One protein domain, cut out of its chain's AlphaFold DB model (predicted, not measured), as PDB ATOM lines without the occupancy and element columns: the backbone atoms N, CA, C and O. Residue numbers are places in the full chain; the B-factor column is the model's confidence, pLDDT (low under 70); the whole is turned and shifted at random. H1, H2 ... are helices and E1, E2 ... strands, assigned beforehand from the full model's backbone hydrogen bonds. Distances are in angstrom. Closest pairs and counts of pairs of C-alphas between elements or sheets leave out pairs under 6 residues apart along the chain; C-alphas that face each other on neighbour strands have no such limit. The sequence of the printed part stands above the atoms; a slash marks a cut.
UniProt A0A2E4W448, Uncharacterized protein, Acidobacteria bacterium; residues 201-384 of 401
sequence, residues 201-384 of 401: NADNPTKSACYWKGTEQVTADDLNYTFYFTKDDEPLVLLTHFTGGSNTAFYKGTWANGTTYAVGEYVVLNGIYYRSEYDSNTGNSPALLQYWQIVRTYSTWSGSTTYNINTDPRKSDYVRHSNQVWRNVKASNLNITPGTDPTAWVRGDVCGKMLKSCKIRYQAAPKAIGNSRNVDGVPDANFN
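What this domain is: This is residues 201 to 384 of the 401 residues of an uncharacterized protein of Acidobacteria bacterium (UniProt A0A2E4W448). Amid little regular structure, strand E7 joins two lobes, E4 to E6 and E8 to E10, in a strongly twisted sheet. Hairpins E1-E2 and E11-E12 and H2 sit beside it. The 184 printed residues, under half of them in 12 named strands and two named helices, are compact and in class mostly strand, with radius of gyration of the C-alphas 16.6 A and spans of 47 by 39 by 33 A.

Where its parts are: E1 holds residues 218-220, from C-alpha (65.702, 25.653, 84.949); E2 223-226; E3 235-238; H1 240-243; E4 251-254; E5 266-269; E6 272-276; E7 292-300, 25.9 A long; E8 318-321; E9 324-328; E10 345-347; H2 355-362; E11 364-366; E12 379-383, to C-alpha (71.204, 33.032, 92.338).

How they stand to each other: E7 has parallel E3 on one side, N 296 and O 235 2.8 A apart, antiparallel E6 and parallel E8 on the other. E5-E6-E7 and E8-E9-E10 are meanders of antiparallel neighbours. H2 has every O i to N i+4 pair within hydrogen-bond range.

The domain as a whole: The printed part has no cut; residues 205-207, 244-248 and 368-374 have pLDDT under 70.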
ATOM      1  N   ASN A 201      60.408  12.215  93.501       83.12
ATOM      2  CA  ASN A 201      59.057  12.571  93.067       83.12
ATOM      3  C   ASN A 201      58.746  12.013  91.670       83.12
ATOM      4  O   ASN A 201      57.594  11.717  91.379       83.12
ATOM      5  N   ALA A 202      59.766  11.871  90.817       77.38
ATOM      6  CA  ALA A 202      59.606  11.248  89.506       77.38
ATOM      7  C   ALA A 202      59.280   9.748  89.616       77.38
ATOM      8  O   ALA A 202      58.529   9.233  88.794       77.38
ATOM      9  N   ASP A 203      59.807   9.074  90.642       73.50
ATOM     10  CA  ASP A 203      59.622   7.635  90.844       73.50
ATOM     11  C   ASP A 203      58.321   7.321  91.593       73.50
ATOM     12  O   ASP A 203      57.652   6.328  91.315       73.50
ATOM     13  N   ASN A 204      57.979   8.135  92.596       71.31
ATOM     14  CA  ASN A 204      56.776   7.946  93.391       71.31
ATOM     15  C   ASN A 204      56.330   9.270  94.058       71.31
ATOM     16  O   ASN A 204      56.958   9.700  95.032       71.31
ATOM     17  N   PRO A 205      55.222   9.882  93.600       65.62
ATOM     18  CA  PRO A 205      54.741  11.162  94.122       65.62
ATOM     19  C   PRO A 205      54.111  11.066  95.523       65.62
ATOM     20  O   PRO A 205      53.926  12.091  96.173       65.62
ATOM     21  N   THR A 206      53.790   9.863  96.020       61.00
ATOM     22  CA  THR A 206      53.213   9.667  97.364       61.00
ATOM     23  C   THR A 206      54.278   9.487  98.450       61.00
ATOM     24  O   THR A 206      53.978   9.572  99.641       61.00
ATOM     25  N   LYS A 207      55.552   9.299  98.072       62.75
ATOM     26  CA  LYS A 207      56.679   9.287  99.014       62.75
ATOM     27  C   LYS A 207      57.124  10.714  99.338       62.75
ATOM     28  O   LYS A 207      57.079  11.604  98.498       62.75
ATOM     29  N   SER A 208      57.639  10.932 100.555       72.94
ATOM     30  CA  SER A 208      58.328  12.178 100.940       72.94
ATOM     31  C   SER A 208      59.564  12.405 100.062       72.94
ATOM     32  O   SER A 208      60.671  11.969 100.401       72.94
ATOM     33  N   ALA A 209      59.377  13.063  98.923       80.69
ATOM     34  CA  ALA A 209      60.365  13.145  97.864       80.69
ATOM     35  C   ALA A 209      60.509  14.559  97.292       80.69
ATOM     36  O   ALA A 209      59.629  15.409  97.379       80.69
ATOM     37  N   CYS A 210      61.689  14.821  96.740       84.44
ATOM     38  CA  CYS A 210      62.079  16.104  96.186       84.44
ATOM     39  C   CYS A 210      61.687  16.201  94.708       84.44
ATOM     40  O   CYS A 210      61.977  15.295  93.930       84.44
ATOM     41  N   TYR A 211      61.103  17.341  94.332       84.94
ATOM     42  CA  TYR A 211      60.662  17.675  92.970       84.94
ATOM     43  C   TYR A 211      61.795  18.087  92.017       84.94
ATOM     44  O   TYR A 211      61.537  18.555  90.912       84.94
ATOM     45  N   TRP A 212      63.056  17.996  92.445       87.50
ATOM     46  CA  TRP A 212      64.194  18.270  91.573       87.50
ATOM     47  C   TRP A 212      64.180  17.250  90.432       87.50
ATOM     48  O   TRP A 212      64.186  16.051  90.698       87.50
ATOM     49  N   LYS A 213      64.105  17.710  89.180       87.44
ATOM     50  CA  LYS A 213      64.013  16.828  88.006       87.44
ATOM     51  C   LYS A 213      65.389  16.253  87.642       87.44
ATOM     52  O   LYS A 213      66.419  16.745  88.106       87.44
ATOM     53  N   GLY A 214      65.410  15.211  86.809       86.31
ATOM     54  CA  GLY A 214      66.650  14.663  86.235       86.31
ATOM     55  C   GLY A 214      67.233  15.527  85.111       86.31
ATOM     56  O   GLY A 214      68.447  15.612  84.969       86.31
ATOM     57  N   THR A 215      66.372  16.216  84.363       88.06
ATOM     58  CA  THR A 215      66.731  17.116  83.259       88.06
ATOM     59  C   THR A 215      65.858  18.363  83.284       88.06
ATOM     60  O   THR A 215      64.792  18.352  83.906       88.06
ATOM     61  N   GLU A 216      66.302  19.413  82.589       88.88
ATOM     62  CA  GLU A 216      65.502  20.617  82.321       88.88
ATOM     63  C   GLU A 216      64.951  21.243  83.617       88.88
ATOM     64  O   GLU A 216      63.753  21.506  83.755       88.88
ATOM     65  N   GLN A 217      65.818  21.416  84.627       88.69
ATOM     66  CA  GLN A 217      65.394  21.932  85.933       88.69
ATOM     67  C   GLN A 217      65.129  23.440  85.919       88.69
ATOM     68  O   GLN A 217      64.334  23.912  86.731       88.69
ATOM     69  N   VAL A 218      65.793  24.188  85.033       87.50
ATOM     70  CA  VAL A 218      65.702  25.653  84.949       87.50
ATOM     71  C   VAL A 218      65.489  26.081  83.503       87.50
ATOM     72  O   VAL A 218      66.183  25.599  82.610       87.50
ATOM     73  N   THR A 219      64.573  27.024  83.290       86.38
ATOM     74  CA  THR A 219      64.345  27.674  81.995       86.38
ATOM     75  C   THR A 219      64.810  29.128  82.070       86.38
ATOM     76  O   THR A 219      64.415  29.850  82.986       86.38
ATOM     77  N   ALA A 220      65.651  29.556  81.129       81.38
ATOM     78  CA  ALA A 220      66.093  30.944  80.972       81.38
ATOM     79  C   ALA A 220      66.333  31.242  79.484       81.38
ATOM     80  O   ALA A 220      66.840  30.378  78.773       81.38
ATOM     81  N   ASP A 221      65.961  32.436  79.019       78.12
ATOM     82  CA  ASP A 221      66.112  32.867  77.616       78.12
ATOM     83  C   ASP A 221      65.557  31.852  76.593       78.12
ATOM     84  O   ASP A 221      66.198  31.536  75.594       78.12
ATOM     85  N   ASP A 222      64.377  31.282  76.876       79.00
ATOM     86  CA  ASP A 222      63.716  30.226  76.083       79.00
ATOM     87  C   ASP A 222      64.510  28.910  75.931       79.00
ATOM     88  O   ASP A 222      64.174  28.053  75.102       79.00
ATOM     89  N   LEU A 223      65.544  28.709  76.755       80.62
ATOM     90  CA  LEU A 223      66.353  27.494  76.814       80.62
ATOM     91  C   LEU A 223      66.151  26.754  78.140       80.62
ATOM     92  O   LEU A 223      66.032  27.362  79.204       80.62
ATOM     93  N   ASN A 224      66.168  25.422  78.072       86.75
ATOM     94  CA  ASN A 224      66.141  24.549  79.241       86.75
ATOM     95  C   ASN A 224      67.556  24.084  79.598       86.75
ATOM     96  O   ASN A 224      68.289  23.562  78.751       86.75
ATOM     97  N   TYR A 225      67.906  24.230  80.872       87.38
ATOM     98  CA  TYR A 225      69.214  23.906  81.421       87.38
ATOM     99  C   TYR A 225      69.129  22.726  82.373       87.38
ATOM    100  O   TYR A 225      68.203  22.624  83.185       87.38
ATOM    101  N   THR A 226      70.138  21.858  82.281       90.94
ATOM    102  CA  THR A 226      70.318  20.758  83.223       90.94
ATOM    103  C   THR A 226      71.521  20.990  84.129       90.94
ATOM    104  O   THR A 226      72.628  21.175  83.631       90.94
ATOM    105  N   PHE A 227      71.324  20.957  85.448       92.56
ATOM    106  CA  PHE A 227      72.394  21.138  86.434       92.56
ATOM    107  C   PHE A 227      72.578  19.912  87.320       92.56
ATOM    108  O   PHE A 227      71.611  19.258  87.712       92.56
ATOM    109  N   TYR A 228      73.829  19.671  87.712       94.12
ATOM    110  CA  TYR A 228      74.220  18.578  88.595       94.12
ATOM    111  C   TYR A 228      75.143  19.099  89.694       94.12
ATOM    112  O   TYR A 228      75.948  20.008  89.467       94.12
ATOM    113  N   PHE A 229      75.050  18.511  90.883       94.94
ATOM    114  CA  PHE A 229      75.829  18.947  92.040       94.94
ATOM    115  C   PHE A 229      76.248  17.760  92.900       94.94
ATOM    116  O   PHE A 229      75.487  16.811  93.091       94.94
ATOM    117  N   THR A 230      77.442  17.833  93.482       94.56
ATOM    118  CA  THR A 230      77.872  16.825  94.452       94.56
ATOM    119  C   THR A 230      77.127  16.979  95.782       94.56
ATOM    120  O   THR A 230      76.435  17.971  96.042       94.56
ATOM    121  N   LYS A 231      77.322  16.002  96.676       91.62
ATOM    122  CA  LYS A 231      76.824  16.053  98.060       91.62
ATOM    123  C   LYS A 231      77.308  17.288  98.839       91.62
ATOM    124  O   LYS A 231      76.638  17.696  99.778       91.62
ATOM    125  N   ASP A 232      78.448  17.860  98.453       92.50
ATOM    126  CA  ASP A 232      79.074  19.013  99.110       92.50
ATOM    127  C   ASP A 232      78.702  20.331  98.398       92.50
ATOM    128  O   ASP A 232      79.325  21.367  98.613       92.50
ATOM    129  N   ASP A 233      77.670  20.283  97.544       93.12
ATOM    130  CA  ASP A 233      77.164  21.388  96.728       93.12
ATOM    131  C   ASP A 233      78.178  21.956  95.719       93.12
ATOM    132  O   ASP A 233      78.042  23.086  95.248       93.12
ATOM    133  N   GLU A 234      79.174  21.156  95.330       94.75
ATOM    134  CA  GLU A 234      80.112  21.509  94.265       94.75
ATOM    135  C   GLU A 234      79.432  21.325  92.898       94.75
ATOM    136  O   GLU A 234      78.885  20.245  92.638       94.75
ATOM    137  N   PRO A 235      79.468  22.330  92.004       94.75
ATOM    138  CA  PRO A 235      78.962  22.184  90.647       94.75
ATOM    139  C   PRO A 235      79.651  21.049  89.891       94.75
ATOM    140  O   PRO A 235      80.877  20.943  89.909       94.75
ATOM    141  N   LEU A 236      78.867  20.238  89.186       94.75
ATOM    142  CA  LEU A 236      79.341  19.282  88.189       94.75
ATOM    143  C   LEU A 236      79.082  19.881  86.806       94.75
ATOM    144  O   LEU A 236      77.931  20.090  86.429       94.75
ATOM    145  N   VAL A 237      80.148  20.155  86.056       92.56
ATOM    146  CA  VAL A 237      80.094  20.834  84.752       92.56
ATOM    147  C   VAL A 237      80.688  19.945  83.661       92.56
ATOM    148  O   VAL A 237      81.697  19.274  83.871       92.56
ATOM    149  N   LEU A 238      80.075  19.928  82.478       91.12
ATOM    150  CA  LEU A 238      80.580  19.148  81.351       91.12
ATOM    151  C   LEU A 238      81.961  19.670  80.916       91.12
ATOM    152  O   LEU A 238      82.118  20.852  80.624       91.12
ATOM    153  N   LEU A 239      82.966  18.792  80.844       90.00
ATOM    154  CA  LEU A 239      84.365  19.167  80.594       90.00
ATOM    155  C   LEU A 239      84.562  19.914  79.267       90.00
ATOM    156  O   LEU A 239      85.420  20.790  79.178       90.00
ATOM    157  N   THR A 240      83.756  19.616  78.246       87.50
ATOM    158  CA  THR A 240      83.836  20.298  76.945       87.50
ATOM    159  C   THR A 240      83.500  21.786  77.032       87.50
ATOM    160  O   THR A 240      83.956  22.554  76.187       87.50
ATOM    161  N   HIS A 241      82.804  22.219  78.088       85.12
ATOM    162  CA  HIS A 241      82.607  23.637  78.408       85.12
ATOM    163  C   HIS A 241      83.864  24.315  78.943       85.12
ATOM    164  O   HIS A 241      83.845  25.515  79.153       85.12
ATOM    165  N   PHE A 242      84.954  23.586  79.188       85.75
ATOM    166  CA  PHE A 242      86.262  24.143  79.544       85.75
ATOM    167  C   PHE A 242      87.311  23.965  78.440       85.75
ATOM    168  O   PHE A 242      88.344  24.629  78.469       85.75
ATOM    169  N   THR A 243      87.049  23.117  77.442       79.44
ATOM    170  CA  THR A 243      88.031  22.752  76.406       79.44
ATOM    171  C   THR A 243      87.590  23.065  74.971       79.44
ATOM    172  O   THR A 243      88.395  22.921  74.056       79.44
ATOM    173  N   GLY A 244      86.337  23.476  74.742       62.00
ATOM    174  CA  GLY A 244      85.813  23.809  73.411       62.00
ATOM    175  C   GLY A 244      86.246  25.187  72.886       62.00
ATOM    176  O   GLY A 244      86.512  26.104  73.655       62.00
ATOM    177  N   GLY A 245      86.277  25.363  71.559       55.81
ATOM    178  CA  GLY A 245      86.704  26.607  70.892       55.81
ATOM    179  C   GLY A 245      85.760  27.817  71.036       55.81
ATOM    180  O   GLY A 245      86.139  28.920  70.661       55.81
ATOM    181  N   SER A 246      84.561  27.643  71.603       51.94
ATOM    182  CA  SER A 246      83.554  28.708  71.814       51.94
ATOM    183  C   SER A 246      83.621  29.350  73.211       51.94
ATOM    184  O   SER A 246      82.697  30.038  73.638       51.94
ATOM    185  N   ASN A 247      84.680  29.068  73.967       59.44
ATOM    186  CA  ASN A 247      84.676  29.125  75.424       59.44
ATOM    187  C   ASN A 247      85.267  30.410  76.027       59.44
ATOM    188  O   ASN A 247      86.134  30.367  76.897       59.44
ATOM    189  N   THR A 248      84.857  31.568  75.520       57.28
ATOM    190  CA  THR A 248      85.622  32.807  75.736       57.28
ATOM    191  C   THR A 248      85.038  33.753  76.785       57.28
ATOM    192  O   THR A 248      85.737  34.662  77.230       57.28
ATOM    193  N   ALA A 249      83.791  33.558  77.225       73.44
ATOM    194  CA  ALA A 249      83.152  34.500  78.146       73.44
ATOM    195  C   ALA A 249      83.463  34.209  79.626       73.44
ATOM    196  O   ALA A 249      83.985  35.080  80.324       73.44
ATOM    197  N   PHE A 250      83.172  32.996  80.113       84.94
ATOM    198  CA  PHE A 250      83.201  32.685  81.552       84.94
ATOM    199  C   PHE A 250      84.432  31.894  82.019       84.94
ATOM    200  O   PHE A 250      84.777  31.984  83.195       84.94
ATOM    201  N   TYR A 251      85.096  31.125  81.150       91.12
ATOM    202  CA  TYR A 251      86.301  30.367  81.506       91.12
ATOM    203  C   TYR A 251      87.563  31.153  81.151       91.12
ATOM    204  O   TYR A 251      87.740  31.576  80.012       91.12
ATOM    205  N   LYS A 252      88.454  31.345  82.127       91.56
ATOM    206  CA  LYS A 252      89.668  32.165  81.993       91.56
ATOM    207  C   LYS A 252      90.959  31.353  81.927       91.56
ATOM    208  O   LYS A 252      92.044  31.917  82.021       91.56
ATOM    209  N   GLY A 253      90.858  30.037  81.750       91.62
ATOM    210  CA  GLY A 253      92.027  29.168  81.664       91.62
ATOM    211  C   GLY A 253      92.719  28.967  83.012       91.62
ATOM    212  O   GLY A 253      92.078  28.902  84.063       91.62
ATOM    213  N   THR A 254      94.041  28.810  82.969       94.19
ATOM    214  CA  THR A 254      94.866  28.590  84.160       94.19
ATOM    215  C   THR A 254      94.878  29.833  85.043       94.19
ATOM    216  O   THR A 254      95.120  30.936  84.556       94.19
ATOM    217  N   TRP A 255      94.644  29.657  86.344       96.12
ATOM    218  CA  TRP A 255      94.719  30.755  87.306       96.12
ATOM    219  C   TRP A 255      96.114  31.396  87.303       96.12
ATOM    220  O   TRP A 255      97.129  30.694  87.334       96.12
ATOM    221  N   ALA A 256      96.157  32.726  87.315       95.31
ATOM    222  CA  ALA A 256      97.375  33.519  87.323       95.31
ATOM    223  C   ALA A 256      97.342  34.555  88.453       95.31
ATOM    224  O   ALA A 256      96.360  35.277  88.645       95.31
ATOM    225  N   ASN A 257      98.451  34.653  89.189       93.00
ATOM    226  CA  ASN A 257      98.605  35.671  90.222       93.00
ATOM    227  C   ASN A 257      98.643  37.071  89.580       93.00
ATOM    228  O   ASN A 257      99.326  37.277  88.580       93.00
ATOM    229  N   GLY A 258      97.908  38.025  90.150       91.38
ATOM    230  CA  GLY A 258      97.786  39.392  89.631       91.38
ATOM    231  C   GLY A 258      96.717  39.590  88.549       91.38
ATOM    232  O   GLY A 258      96.431  40.731  88.203       91.38
ATOM    233  N   THR A 259      96.084  38.525  88.041       94.31
ATOM    234  CA  THR A 259      94.860  38.659  87.234       94.31
ATOM    235  C   THR A 259      93.654  38.873  88.147       94.31
ATOM    236  O   THR A 259      93.537  38.238  89.196       94.31
ATOM    237  N   THR A 260      92.770  39.782  87.748       96.00
ATOM    238  CA  THR A 260      91.495  40.041  88.423       96.00
ATOM    239  C   THR A 260      90.405  39.193  87.783       96.00
ATOM    240  O   THR A 260      90.178  39.309  86.580       96.00
ATOM    241  N   TYR A 261      89.728  38.372  88.585       94.75
ATOM    242  CA  TYR A 261      88.611  37.536  88.142       94.75
ATOM    243  C   TYR A 261      87.280  38.085  88.665       94.75
ATOM    244  O   TYR A 261      87.172  38.434  89.840       94.75
ATOM    245  N   ALA A 262      86.262  38.153  87.813       93.81
ATOM    246  CA  ALA A 262      84.919  38.568  88.214       93.81
ATOM    247  C   ALA A 262      84.145  37.416  88.880       93.81
ATOM    248  O   ALA A 262      84.481  36.237  88.731       93.81
ATOM    249  N   VAL A 263      83.077  37.748  89.607       93.69
ATOM    250  CA  VAL A 263      82.200  36.744  90.226       93.69
ATOM    251  C   VAL A 263      81.576  35.815  89.172       93.69
ATOM    252  O   VAL A 263      81.096  36.231  88.115       93.69
ATOM    253  N   GLY A 264      81.597  34.513  89.448       91.81
ATOM    254  CA  GLY A 264      81.106  33.472  88.552       91.81
ATOM    255  C   GLY A 264      82.043  33.117  87.391       91.81
ATOM    256  O   GLY A 264      81.659  32.285  86.569       91.81
ATOM    257  N   GLU A 265      83.240  33.703  87.298       92.50
ATOM    258  CA  GLU A 265      84.261  33.272  86.335       92.50
ATOM    259  C   GLU A 265      84.971  32.000  86.798       92.50
ATOM    260  O   GLU A 265      85.157  31.768  87.994       92.50
ATOM    261  N   TYR A 266      85.369  31.167  85.841       93.81
ATOM    262  CA  TYR A 266      85.958  29.858  86.087       93.81
ATOM    263  C   TYR A 266      87.441  29.832  85.727       93.81
ATOM    264  O   TYR A 266      87.847  30.359  84.692       93.81
ATOM    265  N   VAL A 267      88.240  29.147  86.541       94.50
ATOM    266  CA  VAL A 267      89.678  28.930  86.325       94.50
ATOM    267  C   VAL A 267      90.059  27.485  86.626       94.50
ATOM    268  O   VAL A 267      89.320  26.760  87.296       94.50
ATOM    269  N   VAL A 268      91.241  27.072  86.173       93.94
ATOM    270  CA  VAL A 268      91.866  25.806  86.571       93.94
ATOM    271  C   VAL A 268      93.181  26.062  87.307       93.94
ATOM    272  O   VAL A 268      93.978  26.910  86.912       93.94
ATOM    273  N   LEU A 269      93.435  25.312  88.379       94.38
ATOM    274  CA  LEU A 269      94.724  25.289  89.071       94.38
ATOM    275  C   LEU A 269      95.068  23.849  89.447       94.38
ATOM    276  O   LEU A 269      94.283  23.166  90.100       94.38
ATOM    277  N   ASN A 270      96.247  23.371  89.032       91.75
ATOM    278  CA  ASN A 270      96.734  22.014  89.321       91.75
ATOM    279  C   ASN A 270      95.739  20.895  88.944       91.75
ATOM    280  O   ASN A 270      95.649  19.873  89.633       91.75
ATOM    281  N   GLY A 271      94.978  21.096  87.862       89.19
ATOM    282  CA  GLY A 271      93.963  20.156  87.374       89.19
ATOM    283  C   GLY A 271      92.656  20.138  88.175       89.19
ATOM    284  O   GLY A 271      91.875  19.209  88.013       89.19
ATOM    285  N   ILE A 272      92.423  21.117  89.053       92.38
ATOM    286  CA  ILE A 272      91.151  21.313  89.761       92.38
ATOM    287  C   ILE A 272      90.504  22.591  89.229       92.38
ATOM    288  O   ILE A 272      91.183  23.604  89.052       92.38
ATOM    289  N   TYR A 273      89.203  22.528  88.962       94.31
ATOM    290  CA  TYR A 273      88.427  23.659  88.471       94.31
ATOM    291  C   TYR A 273      87.804  24.422  89.632       94.31
ATOM    292  O   TYR A 273      87.389  23.837  90.637       94.31
ATOM    293  N   TYR A 274      87.728  25.737  89.475       96.12
ATOM    294  CA  TYR A 274      87.197  26.643  90.478       96.12
ATOM    295  C   TYR A 274      86.335  27.710  89.827       96.12
ATOM    296  O   TYR A 274      86.619  28.130  88.707       96.12
ATOM    297  N   ARG A 275      85.325  28.175  90.557       95.50
ATOM    298  CA  ARG A 275      84.515  29.343  90.216       95.50
ATOM    299  C   ARG A 275      84.765  30.447  91.238       95.50
ATOM    300  O   ARG A 275      84.761  30.168  92.434       95.50
ATOM    301  N   SER A 276      84.992  31.673  90.783       96.06
ATOM    302  CA  SER A 276      85.142  32.830  91.666       96.06
ATOM    303  C   SER A 276      83.802  33.149  92.331       96.06
ATOM    304  O   SER A 276      82.785  33.282  91.654       96.06
ATOM    305  N   GLU A 277      83.799  33.294  93.650       94.69
ATOM    306  CA  GLU A 277      82.626  33.674  94.455       94.69
ATOM    307  C   GLU A 277      82.703  35.136  94.925       94.69
ATOM    308  O   GLU A 277      81.847  35.606  95.669       94.69
ATOM    309  N   TYR A 278      83.742  35.858  94.502       92.81
ATOM    310  CA  TYR A 278      84.019  37.224  94.921       92.81
ATOM    311  C   TYR A 278      84.205  38.124  93.700       92.81
ATOM    312  O   TYR A 278      84.768  37.699  92.687       92.81
ATOM    313  N   ASP A 279      83.720  39.361  93.790       87.81
ATOM    314  CA  ASP A 279      83.901  40.345  92.726       87.81
ATOM    315  C   ASP A 279      85.286  40.993  92.812       87.81
ATOM    316  O   ASP A 279      85.811  41.214  93.903       87.81
ATOM    317  N   SER A 280      85.898  41.292  91.666       91.44
ATOM    318  CA  SER A 280      87.287  41.773  91.596       91.44
ATOM    319  C   SER A 280      88.273  40.897  92.392       91.44
ATOM    320  O   SER A 280      89.070  41.371  93.204       91.44
ATOM    321  N   ASN A 281      88.206  39.583  92.181       94.56
ATOM    322  CA  ASN A 281      89.012  38.593  92.880       94.56
ATOM    323  C   ASN A 281      90.459  38.574  92.352       94.56
ATOM    324  O   ASN A 281      90.795  37.822  91.435       94.56
ATOM    325  N   THR A 282      91.311  39.421  92.928       95.62
ATOM    326  CA  THR A 282      92.726  39.573  92.551       95.62
ATOM    327  C   THR A 282      93.645  38.999  93.623       95.62
ATOM    328  O   THR A 282      93.493  39.287  94.807       95.62
ATOM    329  N   GLY A 283      94.637  38.200  93.221       93.25
ATOM    330  CA  GLY A 283      95.693  37.706  94.119       93.25
ATOM    331  C   GLY A 283      95.264  36.616  95.114       93.25
ATOM    332  O   GLY A 283      96.125  35.992  95.734       93.25
ATOM    333  N   ASN A 284      93.968  36.310  95.234       94.81
ATOM    334  CA  ASN A 284      93.510  35.202  96.067       94.81
ATOM    335  C   ASN A 284      93.661  33.878  95.314       94.81
ATOM    336  O   ASN A 284      92.977  33.624  94.320       94.81
ATOM    337  N   SER A 285      94.540  33.012  95.810       94.31
ATOM    338  CA  SER A 285      94.732  31.672  95.253       94.31
ATOM    339  C   SER A 285      93.459  30.813  95.386       94.31
ATOM    340  O   SER A 285      92.844  30.834  96.455       94.31
ATOM    341  N   PRO A 286      93.099  29.991  94.377       94.19
ATOM    342  CA  PRO A 286      91.993  29.028  94.421       94.19
ATOM    343  C   PRO A 286      91.994  28.045  95.599       94.19
ATOM    344  O   PRO A 286      90.967  27.449  95.915       94.19
ATOM    345  N   ALA A 287      93.122  27.889  96.297       87.12
ATOM    346  CA  ALA A 287      93.174  27.143  97.555       87.12
ATOM    347  C   ALA A 287      92.370  27.810  98.698       87.12
ATOM    348  O   ALA A 287      92.012  27.137  99.665       87.12
ATOM    349  N   LEU A 288      92.069  29.110  98.599       92.69
ATOM    350  CA  LEU A 288      91.295  29.880  99.574       92.69
ATOM    351  C   LEU A 288      89.793  29.791  99.263       92.69
ATOM    352  O   LEU A 288      89.231  30.632  98.561       92.69
ATOM    353  N   LEU A 289      89.130  28.784  99.833       91.81
ATOM    354  CA  LEU A 289      87.731  28.439  99.531       91.81
ATOM    355  C   LEU A 289      86.680  29.478  99.963       91.81
ATOM    356  O   LEU A 289      85.501  29.316  99.672       91.81
ATOM    357  N   GLN A 290      87.081  30.553 100.646       93.25
ATOM    358  CA  GLN A 290      86.187  31.686 100.912       93.25
ATOM    359  C   GLN A 290      85.959  32.568  99.675       93.25
ATOM    360  O   GLN A 290      84.955  33.266  99.604       93.25
ATOM    361  N   TYR A 291      86.887  32.532  98.711       95.12
ATOM    362  CA  TYR A 291      86.818  33.298  97.462       95.12
ATOM    363  C   TYR A 291      86.502  32.423  96.248       95.12
ATOM    364  O   TYR A 291      86.190  32.944  95.178       95.12
ATOM    365  N   TRP A 292      86.618  31.103  96.397       96.25
ATOM    366  CA  TRP A 292      86.545  30.151  95.299       96.25
ATOM    367  C   TRP A 292      85.697  28.941  95.673       96.25
ATOM    368  O   TRP A 292      85.936  28.285  96.686       96.25
ATOM    369  N   GLN A 293      84.757  28.593  94.804       95.31
ATOM    370  CA  GLN A 293      83.996  27.355  94.876       95.31
ATOM    371  C   GLN A 293      84.695  26.280  94.041       95.31
ATOM    372  O   GLN A 293      85.017  26.507  92.875       95.31
ATOM    373  N   ILE A 294      84.904  25.094  94.617       95.62
ATOM    374  CA  ILE A 294      85.412  23.932  93.874       95.62
ATOM    375  C   ILE A 294      84.351  23.480  92.871       95.62
ATOM    376  O   ILE A 294      83.171  23.382  93.210       95.62
ATOM    377  N   VAL A 295      84.801  23.163  91.659       94.88
ATOM    378  CA  VAL A 295      83.989  22.666  90.550       94.88
ATOM    379  C   VAL A 295      84.527  21.306  90.121       94.88
ATOM    380  O   VAL A 295      85.733  21.106  89.953       94.88
ATOM    381  N   ARG A 296      83.620  20.353  89.944       95.06
ATOM    382  CA  ARG A 296      83.897  19.044  89.356       95.06
ATOM    383  C   ARG A 296      83.588  19.083  87.875       95.06
ATOM    384  O   ARG A 296      82.642  19.742  87.446       95.06
ATOM    385  N   THR A 297      84.338  18.312  87.105       93.44
ATOM    386  CA  THR A 297      84.036  18.092  85.697       93.44
ATOM    387  C   THR A 297      83.555  16.676  85.462       93.44
ATOM    388  O   THR A 297      83.946  15.750  86.170       93.44
ATOM    389  N   TYR A 298      82.694  16.508  84.465       94.50
ATOM    390  CA  TYR A 298      82.316  15.197  83.957       94.50
ATOM    391  C   TYR A 298      82.442  15.148  82.437       94.50
ATOM    392  O   TYR A 298      82.447  16.175  81.761       94.50
ATOM    393  N   SER A 299      82.542  13.940  81.896       94.19
ATOM    394  CA  SER A 299      82.515  13.669  80.455       94.19
ATOM    395  C   SER A 299      81.274  12.856  80.086       94.19
ATOM    396  O   SER A 299      80.552  12.385  80.961       94.19
ATOM    397  N   THR A 300      80.981  12.673  78.804       94.38
ATOM    398  CA  THR A 300      79.991  11.669  78.390       94.38
ATOM    399  C   THR A 300      80.610  10.277  78.516       94.38
ATOM    400  O   THR A 300      81.765  10.079  78.138       94.38
ATOM    401  N   TRP A 301      79.867   9.319  79.074       96.62
ATOM    402  CA  TRP A 301      80.364   7.951  79.204       96.62
ATOM    403  C   TRP A 301      80.639   7.316  77.831       96.62
ATOM    404  O   TRP A 301      79.864   7.493  76.892       96.62
ATOM    405  N   SER A 302      81.718   6.539  77.742       96.31
ATOM    406  CA  SER A 302      82.056   5.695  76.597       96.31
ATOM    407  C   SER A 302      82.599   4.352  77.077       96.31
ATOM    408  O   SER A 302      83.488   4.310  77.929       96.31
ATOM    409  N   GLY A 303      82.129   3.254  76.479       95.44
ATOM    410  CA  GLY A 303      82.626   1.905  76.772       95.44
ATOM    411  C   GLY A 303      84.084   1.666  76.355       95.44
ATOM    412  O   GLY A 303      84.715   0.739  76.856       95.44
ATOM    413  N   SER A 304      84.644   2.512  75.482       96.50
ATOM    414  CA  SER A 304      86.042   2.429  75.031       96.50
ATOM    415  C   SER A 304      87.035   3.201  75.906       96.50
ATOM    416  O   SER A 304      88.245   3.069  75.720       96.50
ATOM    417  N   THR A 305      86.552   4.007  76.851       96.12
ATOM    418  CA  THR A 305      87.400   4.821  77.727       96.12
ATOM    419  C   THR A 305      87.671   4.075  79.028       96.12
ATOM    420  O   THR A 305      86.761   3.519  79.638       96.12
ATOM    421  N   THR A 306      88.929   4.081  79.475       96.25
ATOM    422  CA  THR A 306      89.284   3.597  80.816       96.25
ATOM    423  C   THR A 306      89.195   4.747  81.812       96.25
ATOM    424  O   THR A 306      89.905   5.740  81.668       96.25
ATOM    425  N   TYR A 307      88.357   4.588  82.832       95.44
ATOM    426  CA  TYR A 307      88.182   5.542  83.924       95.44
ATOM    427  C   TYR A 307      88.974   5.104  85.153       95.44
ATOM    428  O   TYR A 307      89.058   3.917  85.472       95.44
ATOM    429  N   ASN A 308      89.555   6.057  85.872       91.00
ATOM    430  CA  ASN A 308      90.415   5.784  87.013       91.00
ATOM    431  C   ASN A 308      89.936   6.502  88.273       91.00
ATOM    432  O   ASN A 308      89.234   7.514  88.236       91.00
ATOM    433  N   ILE A 309      90.299   5.934  89.420       89.62
ATOM    434  CA  ILE A 309      90.192   6.623  90.702       89.62
ATOM    435  C   ILE A 309      91.447   7.468  90.895       89.62
ATOM    436  O   ILE A 309      92.549   7.041  90.550       89.62
ATOM    437  N   ASN A 310      91.281   8.666  91.441       88.94
ATOM    438  CA  ASN A 310      92.400   9.524  91.797       88.94
ATOM    439  C   ASN A 310      92.603   9.495  93.316       88.94
ATOM    440  O   ASN A 310      91.638   9.382  94.073       88.94
ATOM    441  N   THR A 311      93.857   9.591  93.761       84.50
ATOM    442  CA  THR A 311      94.187   9.711  95.189       84.50
ATOM    443  C   THR A 311      93.582  10.972  95.794       84.50
ATOM    444  O   THR A 311      93.149  10.958  96.944       84.50
ATOM    445  N   ASP A 312      93.498  12.046  95.007       82.38
ATOM    446  CA  ASP A 312      92.674  13.201  95.316       82.38
ATOM    447  C   ASP A 312      91.251  12.961  94.782       82.38
ATOM    448  O   ASP A 312      91.031  13.066  93.569       82.38
ATOM    449  N   PRO A 313      90.248  12.701  95.646       76.44
ATOM    450  CA  PRO A 313      88.877  12.423  95.211       76.44
ATOM    451  C   PRO A 313      88.264  13.579  94.411       76.44
ATOM    452  O   PRO A 313      87.252  13.406  93.727       76.44
ATOM    453  N   ARG A 314      88.882  14.765  94.475       79.75
ATOM    454  CA  ARG A 314      88.488  15.940  93.709       79.75
ATOM    455  C   ARG A 314      88.705  15.812  92.207       79.75
ATOM    456  O   ARG A 314      88.064  16.534  91.446       79.75
ATOM    457  N   LYS A 315      89.606  14.912  91.821       83.31
ATOM    458  CA  LYS A 315      90.025  14.621  90.449       83.31
ATOM    459  C   LYS A 315      89.527  13.259  89.966       83.31
ATOM    460  O   LYS A 315      89.966  12.800  88.919       83.31
ATOM    461  N   SER A 316      88.684  12.581  90.745       85.88
ATOM    462  CA  SER A 316      88.075  11.325  90.311       85.88
ATOM    463  C   SER A 316      87.189  11.551  89.092       85.88
ATOM    464  O   SER A 316      86.532  12.587  88.994       85.88
ATOM    465  N   ASP A 317      87.133  10.558  88.208       93.50
ATOM    466  CA  ASP A 317      86.354  10.660  86.980       93.50
ATOM    467  C   ASP A 317      84.848  10.655  87.256       93.50
ATOM    468  O   ASP A 317      84.319   9.796  87.974       93.50
ATOM    469  N   TYR A 318      84.149  11.600  86.628       95.81
ATOM    470  CA  TYR A 318      82.695  11.620  86.548       95.81
ATOM    471  C   TYR A 318      82.253  11.474  85.096       95.81
ATOM    472  O   TYR A 318      82.869  12.020  84.174       95.81
ATOM    473  N   VAL A 319      81.147  10.765  84.894       96.56
ATOM    474  CA  VAL A 319      80.562  10.541  83.571       96.56
ATOM    475  C   VAL A 319      79.059  10.768  83.578       96.56
ATOM    476  O   VAL A 319      78.378  10.447  84.552       96.56
ATOM    477  N   ARG A 320      78.524  11.280  82.472       94.81
ATOM    478  CA  ARG A 320      77.088  11.349  82.206       94.81
ATOM    479  C   ARG A 320      76.651  10.124  81.410       94.81
ATOM    480  O   ARG A 320      77.221   9.836  80.359       94.81
ATOM    481  N   HIS A 321      75.628   9.434  81.903       94.69
ATOM    482  CA  HIS A 321      74.976   8.302  81.245       94.69
ATOM    483  C   HIS A 321      73.495   8.278  81.643       94.69
ATOM    484  O   HIS A 321      73.176   8.459  82.820       94.69
ATOM    485  N   SER A 322      72.596   8.103  80.668       90.88
ATOM    486  CA  SER A 322      71.136   8.098  80.874       90.88
ATOM    487  C   SER A 322      70.619   9.286  81.701       90.88
ATOM    488  O   SER A 322      69.867   9.112  82.656       90.88
ATOM    489  N   ASN A 323      71.053  10.507  81.354       87.62
ATOM    490  CA  ASN A 323      70.683  11.763  82.030       87.62
ATOM    491  C   ASN A 323      71.015  11.826  83.533       87.62
ATOM    492  O   ASN A 323      70.423  12.599  84.280       87.62
ATOM    493  N   GLN A 324      71.983  11.031  83.980       91.38
ATOM    494  CA  GLN A 324      72.497  11.068  85.342       91.38
ATOM    495  C   GLN A 324      74.016  11.170  85.314       91.38
ATOM    496  O   GLN A 324      74.672  10.639  84.413       91.38
ATOM    497  N   VAL A 325      74.576  11.843  86.318       95.12
ATOM    498  CA  VAL A 325      76.024  11.911  86.515       95.12
ATOM    499  C   VAL A 325      76.449  10.881  87.554       95.12
ATOM    500  O   VAL A 325      75.891  10.797  88.654       95.12
ATOM    501  N   TRP A 326      77.468  10.112  87.193       95.94
ATOM    502  CA  TRP A 326      78.031   9.008  87.952       95.94
ATOM    503  C   TRP A 326      79.493   9.285  88.254       95.94
ATOM    504  O   TRP A 326      80.209   9.834  87.423       95.94
ATOM    505  N   ARG A 327      79.935   8.885  89.439       95.50
ATOM    506  CA  ARG A 327      81.328   8.942  89.866       95.50
ATOM    507  C   ARG A 327      81.940   7.554  89.783       95.50
ATOM    508  O   ARG A 327      81.375   6.608  90.337       95.50
ATOM    509  N   ASN A 328      83.102   7.456  89.150       95.44
ATOM    510  CA  ASN A 328      83.881   6.230  89.132       95.44
ATOM    511  C   ASN A 328      84.452   5.940  90.529       95.44
ATOM    512  O   ASN A 328      85.007   6.827  91.183       95.44
ATOM    513  N   VAL A 329      84.325   4.697  90.987       94.12
ATOM    514  CA  VAL A 329      84.890   4.225  92.266       94.12
ATOM    515  C   VAL A 329      85.782   2.994  92.102       94.12
ATOM    516  O   VAL A 329      86.289   2.470  93.091       94.12
ATOM    517  N   LYS A 330      86.037   2.572  90.857       93.38
ATOM    518  CA  LYS A 330      86.870   1.415  90.521       93.38
ATOM    519  C   LYS A 330      88.118   1.831  89.748       93.38
ATOM    520  O   LYS A 330      88.054   2.620  88.805       93.38
ATOM    521  N   ALA A 331      89.270   1.306  90.156       93.12
ATOM    522  CA  ALA A 331      90.519   1.498  89.426       93.12
ATOM    523  C   ALA A 331      90.461   0.791  88.064       93.12
ATOM    524  O   ALA A 331      89.937  -0.320  87.979       93.12
ATOM    525  N   SER A 332      91.004   1.432  87.022       92.88
ATOM    526  CA  SER A 332      91.048   0.892  85.655       92.88
ATOM    527  C   SER A 332      89.690   0.365  85.171       92.88
ATOM    528  O   SER A 332      89.579  -0.725  84.612       92.88
ATOM    529  N   ASN A 333      88.636   1.137  85.426       95.50
ATOM    530  CA  ASN A 333      87.273   0.801  85.058       95.50
ATOM    531  C   ASN A 333      87.078   0.966  83.544       95.50
ATOM    532  O   ASN A 333      87.057   2.086  83.035       95.50
ATOM    533  N   LEU A 334      86.931  -0.152  82.837       96.50
ATOM    534  CA  LEU A 334      86.731  -0.207  81.393       96.50
ATOM    535  C   LEU A 334      85.435  -0.954  81.077       96.50
ATOM    536  O   LEU A 334      85.204  -2.044  81.597       96.50
ATOM    537  N   ASN A 335      84.623  -0.380  80.186       95.81
ATOM    538  CA  ASN A 335      83.429  -1.009  79.616       95.81
ATOM    539  C   ASN A 335      82.368  -1.493  80.635       95.81
ATOM    540  O   ASN A 335      81.541  -2.342  80.315       95.81
ATOM    541  N   ILE A 336      82.360  -0.954  81.860       96.38
ATOM    542  CA  ILE A 336      81.265  -1.166  82.816       96.38
ATOM    543  C   ILE A 336      80.286  -0.003  82.685       96.38
ATOM    544  O   ILE A 336      80.654   1.156  82.898       96.38
ATOM    545  N   THR A 337      79.035  -0.307  82.350       97.25
ATOM    546  CA  THR A 337      77.982   0.693  82.144       97.25
ATOM    547  C   THR A 337      77.554   1.341  83.473       97.25
ATOM    548  O   THR A 337      77.231   0.620  84.426       97.25
ATOM    549  N   PRO A 338      77.491   2.682  83.584       97.12
ATOM    550  CA  PRO A 338      77.063   3.352  84.806       97.12
ATOM    551  C   PRO A 338      75.634   2.984  85.207       97.12
ATOM    552  O   PRO A 338      74.733   2.956  84.369       97.12
ATOM    553  N   GLY A 339      75.442   2.711  86.499       93.12
ATOM    554  CA  GLY A 339      74.168   2.265  87.070       93.12
ATOM    555  C   GLY A 339      73.942   0.750  87.073       93.12
ATOM    556  O   GLY A 339      72.963   0.309  87.664       93.12
ATOM    557  N   THR A 340      74.835  -0.045  86.471       96.12
ATOM    558  CA  THR A 340      74.710  -1.519  86.455       96.12
ATOM    559  C   THR A 340      75.477  -2.218  87.578       96.12
ATOM    560  O   THR A 340      75.038  -3.255  88.063       96.12
ATOM    561  N   ASP A 341      76.595  -1.637  88.024       95.12
ATOM    562  CA  ASP A 341      77.460  -2.195  89.068       95.12
ATOM    563  C   ASP A 341      77.826  -1.108  90.101       95.12
ATOM    564  O   ASP A 341      78.574  -0.175  89.773       95.12
ATOM    565  N   PRO A 342      77.331  -1.205  91.353       94.69
ATOM    566  CA  PRO A 342      77.602  -0.222  92.401       94.69
ATOM    567  C   PRO A 342      79.055  -0.248  92.902       94.69
ATOM    568  O   PRO A 342      79.491   0.699  93.556       94.69
ATOM    569  N   THR A 343      79.818  -1.303  92.600       94.50
ATOM    570  CA  THR A 343      81.253  -1.385  92.914       94.50
ATOM    571  C   THR A 343      82.114  -0.629  91.901       94.50
ATOM    572  O   THR A 343      83.270  -0.322  92.184       94.50
ATOM    573  N   ALA A 344      81.553  -0.299  90.732       94.69
ATOM    574  CA  ALA A 344      82.212   0.473  89.683       94.69
ATOM    575  C   ALA A 344      81.751   1.934  89.654       94.69
ATOM    576  O   ALA A 344      82.570   2.844  89.494       94.69
ATOM    577  N   TRP A 345      80.449   2.162  89.848       96.12
ATOM    578  CA  TRP A 345      79.822   3.471  89.709       96.12
ATOM    579  C   TRP A 345      78.904   3.788  90.882       96.12
ATOM    580  O   TRP A 345      78.028   3.008  91.239       96.12
ATOM    581  N   VAL A 346      79.034   4.998  91.418       94.81
ATOM    582  CA  VAL A 346      78.078   5.558  92.385       94.81
ATOM    583  C   VAL A 346      77.476   6.842  91.836       94.81
ATOM    584  O   VAL A 346      78.075   7.500  90.985       94.81
ATOM    585  N   ARG A 347      76.293   7.236  92.315       93.81
ATOM    586  CA  ARG A 347      75.680   8.508  91.910       93.81
ATOM    587  C   ARG A 347      76.600   9.677  92.276       93.81
ATOM    588  O   ARG A 347      77.023   9.805  93.424       93.81
ATOM    589  N   GLY A 348      76.934  10.492  91.276       92.69
ATOM    590  CA  GLY A 348      77.747  11.701  91.423       92.69
ATOM    591  C   GLY A 348      76.894  12.936  91.706       92.69
ATOM    592  O   GLY A 348      77.260  13.742  92.556       92.69
ATOM    593  N   ASP A 349      75.736  13.033  91.044       93.31
ATOM    594  CA  ASP A 349      74.704  14.029  91.347       93.31
ATOM    595  C   ASP A 349      73.867  13.588  92.556       93.31
ATOM    596  O   ASP A 349      73.075  12.641  92.466       93.31
ATOM    597  N   VAL A 350      74.088  14.239  93.698       92.31
ATOM    598  CA  VAL A 350      73.502  13.884  94.999       92.31
ATOM    599  C   VAL A 350      73.151  15.156  95.770       92.31
ATOM    600  O   VAL A 350      73.902  16.126  95.775       92.31
ATOM    601  N   CYS A 351      72.015  15.167  96.470       89.75
ATOM    602  CA  CYS A 351      71.613  16.296  97.315       89.75
ATOM    603  C   CYS A 351      72.412  16.370  98.625       89.75
ATOM    604  O   CYS A 351      72.444  15.390  99.370       89.75
ATOM    605  N   GLY A 352      72.941  17.553  98.958       89.75
ATOM    606  CA  GLY A 352      73.626  17.839 100.231       89.75
ATOM    607  C   GLY A 352      72.719  17.921 101.466       89.75
ATOM    608  O   GLY A 352      73.191  18.093 102.586       89.75
ATOM    609  N   LYS A 353      71.401  17.764 101.281       86.88
ATOM    610  CA  LYS A 353      70.374  17.699 102.338       86.88
ATOM    611  C   LYS A 353      70.281  18.932 103.239       86.88
ATOM    612  O   LYS A 353      69.604  18.851 104.257       86.88
ATOM    613  N   MET A 354      70.871  20.073 102.890       87.25
ATOM    614  CA  MET A 354      70.695  21.325 103.634       87.25
ATOM    615  C   MET A 354      69.810  22.314 102.871       87.25
ATOM    616  O   MET A 354      69.752  22.288 101.645       87.25
ATOM    617  N   LEU A 355      69.177  23.259 103.577       83.06
ATOM    618  CA  LEU A 355      68.434  24.352 102.926       83.06
ATOM    619  C   LEU A 355      69.323  25.155 101.951       83.06
ATOM    620  O   LEU A 355      68.864  25.558 100.884       83.06
ATOM    621  N   LYS A 356      70.618  25.314 102.272       87.06
ATOM    622  CA  LYS A 356      71.625  25.894 101.366       87.06
ATOM    623  C   LYS A 356      71.726  25.107 100.052       87.06
ATOM    624  O   LYS A 356      71.681  25.713  98.987       87.06
ATOM    625  N   SER A 357      71.792  23.779 100.124       90.44
ATOM    626  CA  SER A 357      71.855  22.876  98.966       90.44
ATOM    627  C   SER A 357      70.647  23.052  98.045       90.44
ATOM    628  O   SER A 357      70.753  23.040  96.818       90.44
ATOM    629  N   CYS A 358      69.482  23.248  98.649       88.00
ATOM    630  CA  CYS A 358      68.239  23.488  97.941       88.00
ATOM    631  C   CYS A 358      68.212  24.854  97.262       88.00
ATOM    632  O   CYS A 358      67.796  24.947  96.110       88.00
ATOM    633  N   LYS A 359      68.707  25.890  97.949       88.38
ATOM    634  CA  LYS A 359      68.874  27.227  97.377       88.38
ATOM    635  C   LYS A 359      69.772  27.198  96.143       88.38
ATOM    636  O   LYS A 359      69.369  27.696  95.102       88.38
ATOM    637  N   ILE A 360      70.921  26.529  96.241       90.88
ATOM    638  CA  ILE A 360      71.883  26.389  95.136       90.88
ATOM    639  C   ILE A 360      71.245  25.763  93.895       90.88
ATOM    640  O   ILE A 360      71.558  26.170  92.786       90.88
ATOM    641  N   ARG A 361      70.346  24.794  94.080       90.75
ATOM    642  CA  ARG A 361      69.687  24.064  92.993       90.75
ATOM    643  C   ARG A 361      68.508  24.846  92.409       90.75
ATOM    644  O   ARG A 361      68.525  25.205  91.238       90.75
ATOM    645  N   TYR A 362      67.496  25.148  93.221       89.62
ATOM    646  CA  TYR A 362      66.245  25.761  92.750       89.62
ATOM    647  C   TYR A 362      66.376  27.232  92.360       89.62
ATOM    648  O   TYR A 362      65.529  27.738  91.633       89.62
ATOM    649  N   GLN A 363      67.425  27.910  92.826       91.44
ATOM    650  CA  GLN A 363      67.740  29.280  92.427       91.44
ATOM    651  C   GLN A 363      68.991  29.345  91.540       91.44
ATOM    652  O   GLN A 363      69.552  30.426  91.374       91.44
ATOM    653  N   ALA A 364      69.451  28.216  90.985       91.00
ATOM    654  CA  ALA A 364      70.566  28.207  90.043       91.00
ATOM    655  C   ALA A 364      70.243  29.090  88.832       91.00
ATOM    656  O   ALA A 364      69.217  28.899  88.178       91.00
ATOM    657  N   ALA A 365      71.133  30.028  88.516       89.81
ATOM    658  CA  ALA A 365      71.093  30.761  87.260       89.81
ATOM    659  C   ALA A 365      72.110  30.144  86.282       89.81
ATOM    660  O   ALA A 365      73.228  29.830  86.699       89.81
ATOM    661  N   PRO A 366      71.766  29.931  85.003       88.12
ATOM    662  CA  PRO A 366      72.733  29.507  83.996       88.12
ATOM    663  C   PRO A 366      73.658  30.661  83.594       88.12
ATOM    664  O   PRO A 366      73.222  31.800  83.452       88.12
ATOM    665  N   LYS A 367      74.930  30.357  83.327       83.19
ATOM    666  CA  LYS A 367      75.769  31.192  82.459       83.19
ATOM    667  C   LYS A 367      75.275  31.030  81.018       83.19
ATOM    668  O   LYS A 367      74.907  29.927  80.620       83.19
ATOM    669  N   ALA A 368      75.299  32.104  80.230       66.12
ATOM    670  CA  ALA A 368      74.950  32.041  78.812       66.12
ATOM    671  C   ALA A 368      75.940  31.138  78.048       66.12
ATOM    672  O   ALA A 368      77.148  31.389  78.059       66.12
ATOM    673  N   ILE A 369      75.436  30.092  77.384       62.47
ATOM    674  CA  ILE A 369      76.231  29.149  76.579       62.47
ATOM    675  C   ILE A 369      75.592  29.018  75.191       62.47
ATOM    676  O   ILE A 369      74.860  28.071  74.910       62.47
ATOM    677  N   GLY A 370      75.884  29.972  74.306       58.12
ATOM    678  CA  GLY A 370      75.421  29.944  72.913       58.12
ATOM    679  C   GLY A 370      73.894  29.838  72.747       58.12
ATOM    680  O   GLY A 370      73.137  30.158  73.654       58.12
ATOM    681  N   ASN A 371      73.449  29.383  71.567       54.69
ATOM    682  CA  ASN A 371      72.031  29.350  71.156       54.69
ATOM    683  C   ASN A 371      71.419  27.927  71.119       54.69
ATOM    684  O   ASN A 371      70.457  27.686  70.389       54.69
ATOM    685  N   SER A 372      72.003  26.943  71.810       52.91
ATOM    686  CA  SER A 372      71.549  25.541  71.708       52.91
ATOM    687  C   SER A 372      70.453  25.222  72.729       52.91
ATOM    688  O   SER A 372      70.551  25.629  73.878       52.91
ATOM    689  N   ARG A 373      69.414  24.481  72.321       47.72
ATOM    690  CA  ARG A 373      68.331  23.990  73.199       47.72
ATOM    691  C   ARG A 373      68.767  22.701  73.915       47.72
ATOM    692  O   ARG A 373      69.417  21.867  73.294       47.72
ATOM    693  N   ASN A 374      68.383  22.538  75.188       56.22
ATOM    694  CA  ASN A 374      68.667  21.389  76.073       56.22
ATOM    695  C   ASN A 374      70.148  21.198  76.431       56.22
ATOM    696  O   ASN A 374      70.778  20.201  76.075       56.22
ATOM    697  N   VAL A 375      70.709  22.167  77.155       72.12
ATOM    698  CA  VAL A 375      72.149  22.233  77.443       72.12
ATOM    699  C   VAL A 375      72.436  21.717  78.852       72.12
ATOM    700  O   VAL A 375      71.759  22.078  79.817       72.12
ATOM    701  N   ASP A 376      73.475  20.890  78.980       84.62
ATOM    702  CA  ASP A 376      74.146  20.652  80.261       84.62
ATOM    703  C   ASP A 376      74.686  22.011  80.752       84.62
ATOM    704  O   ASP A 376      75.660  22.531  80.213       84.62
ATOM    705  N   GLY A 377      74.005  22.651  81.701       86.19
ATOM    706  CA  GLY A 377      74.225  24.049  82.060       86.19
ATOM    707  C   GLY A 377      75.491  24.277  82.888       86.19
ATOM    708  O   GLY A 377      75.915  23.424  83.667       86.19
ATOM    709  N   VAL A 378      76.071  25.474  82.766       89.50
ATOM    710  CA  VAL A 378      77.140  25.964  83.654       89.50
ATOM    711  C   VAL A 378      76.497  26.902  84.676       89.50
ATOM    712  O   VAL A 378      75.930  27.914  84.267       89.50
ATOM    713  N   PRO A 379      76.537  26.604  85.983       91.88
ATOM    714  CA  PRO A 379      75.871  27.439  86.975       91.88
ATOM    715  C   PRO A 379      76.647  28.733  87.249       91.88
ATOM    716  O   PRO A 379      77.863  28.727  87.463       91.88
ATOM    717  N   ASP A 380      75.938  29.851  87.315       91.06
ATOM    718  CA  ASP A 380      76.451  31.121  87.817       91.06
ATOM    719  C   ASP A 380      76.653  31.061  89.345       91.06
ATOM    720  O   ASP A 380      76.067  30.225  90.043       91.06
ATOM    721  N   ALA A 381      77.527  31.918  89.868       91.50
ATOM    722  CA  ALA A 381      77.653  32.172  91.300       91.50
ATOM    723  C   ALA A 381      76.439  32.938  91.844       91.50
ATOM    724  O   ALA A 381      76.032  32.728  92.987       91.50
ATOM    725  N   ASN A 382      75.816  33.775  91.011       90.62
ATOM    726  CA  ASN A 382      74.609  34.499  91.385       90.62
ATOM    727  C   ASN A 382      73.363  33.608  91.308       90.62
ATOM    728  O   ASN A 382      73.175  32.845  90.360       90.62
ATOM    729  N   PHE A 383      72.481  33.742  92.299       89.56
ATOM    730  CA  PHE A 383      71.204  33.032  92.338       89.56
ATOM    731  C   PHE A 383      70.064  33.881  91.776       89.56
ATOM    732  O   PHE A 383      69.988  35.081  92.040       89.56
ATOM    733  N   ASN A 384      69.114  33.235  91.098       87.62
ATOM    734  CA  ASN A 384      67.817  33.832  90.805       87.62
ATOM    735  C   ASN A 384      66.961  33.838  92.082       87.62
ATOM    736  O   ASN A 384      66.235  32.888  92.377       87.62
TER     737      ASN A 384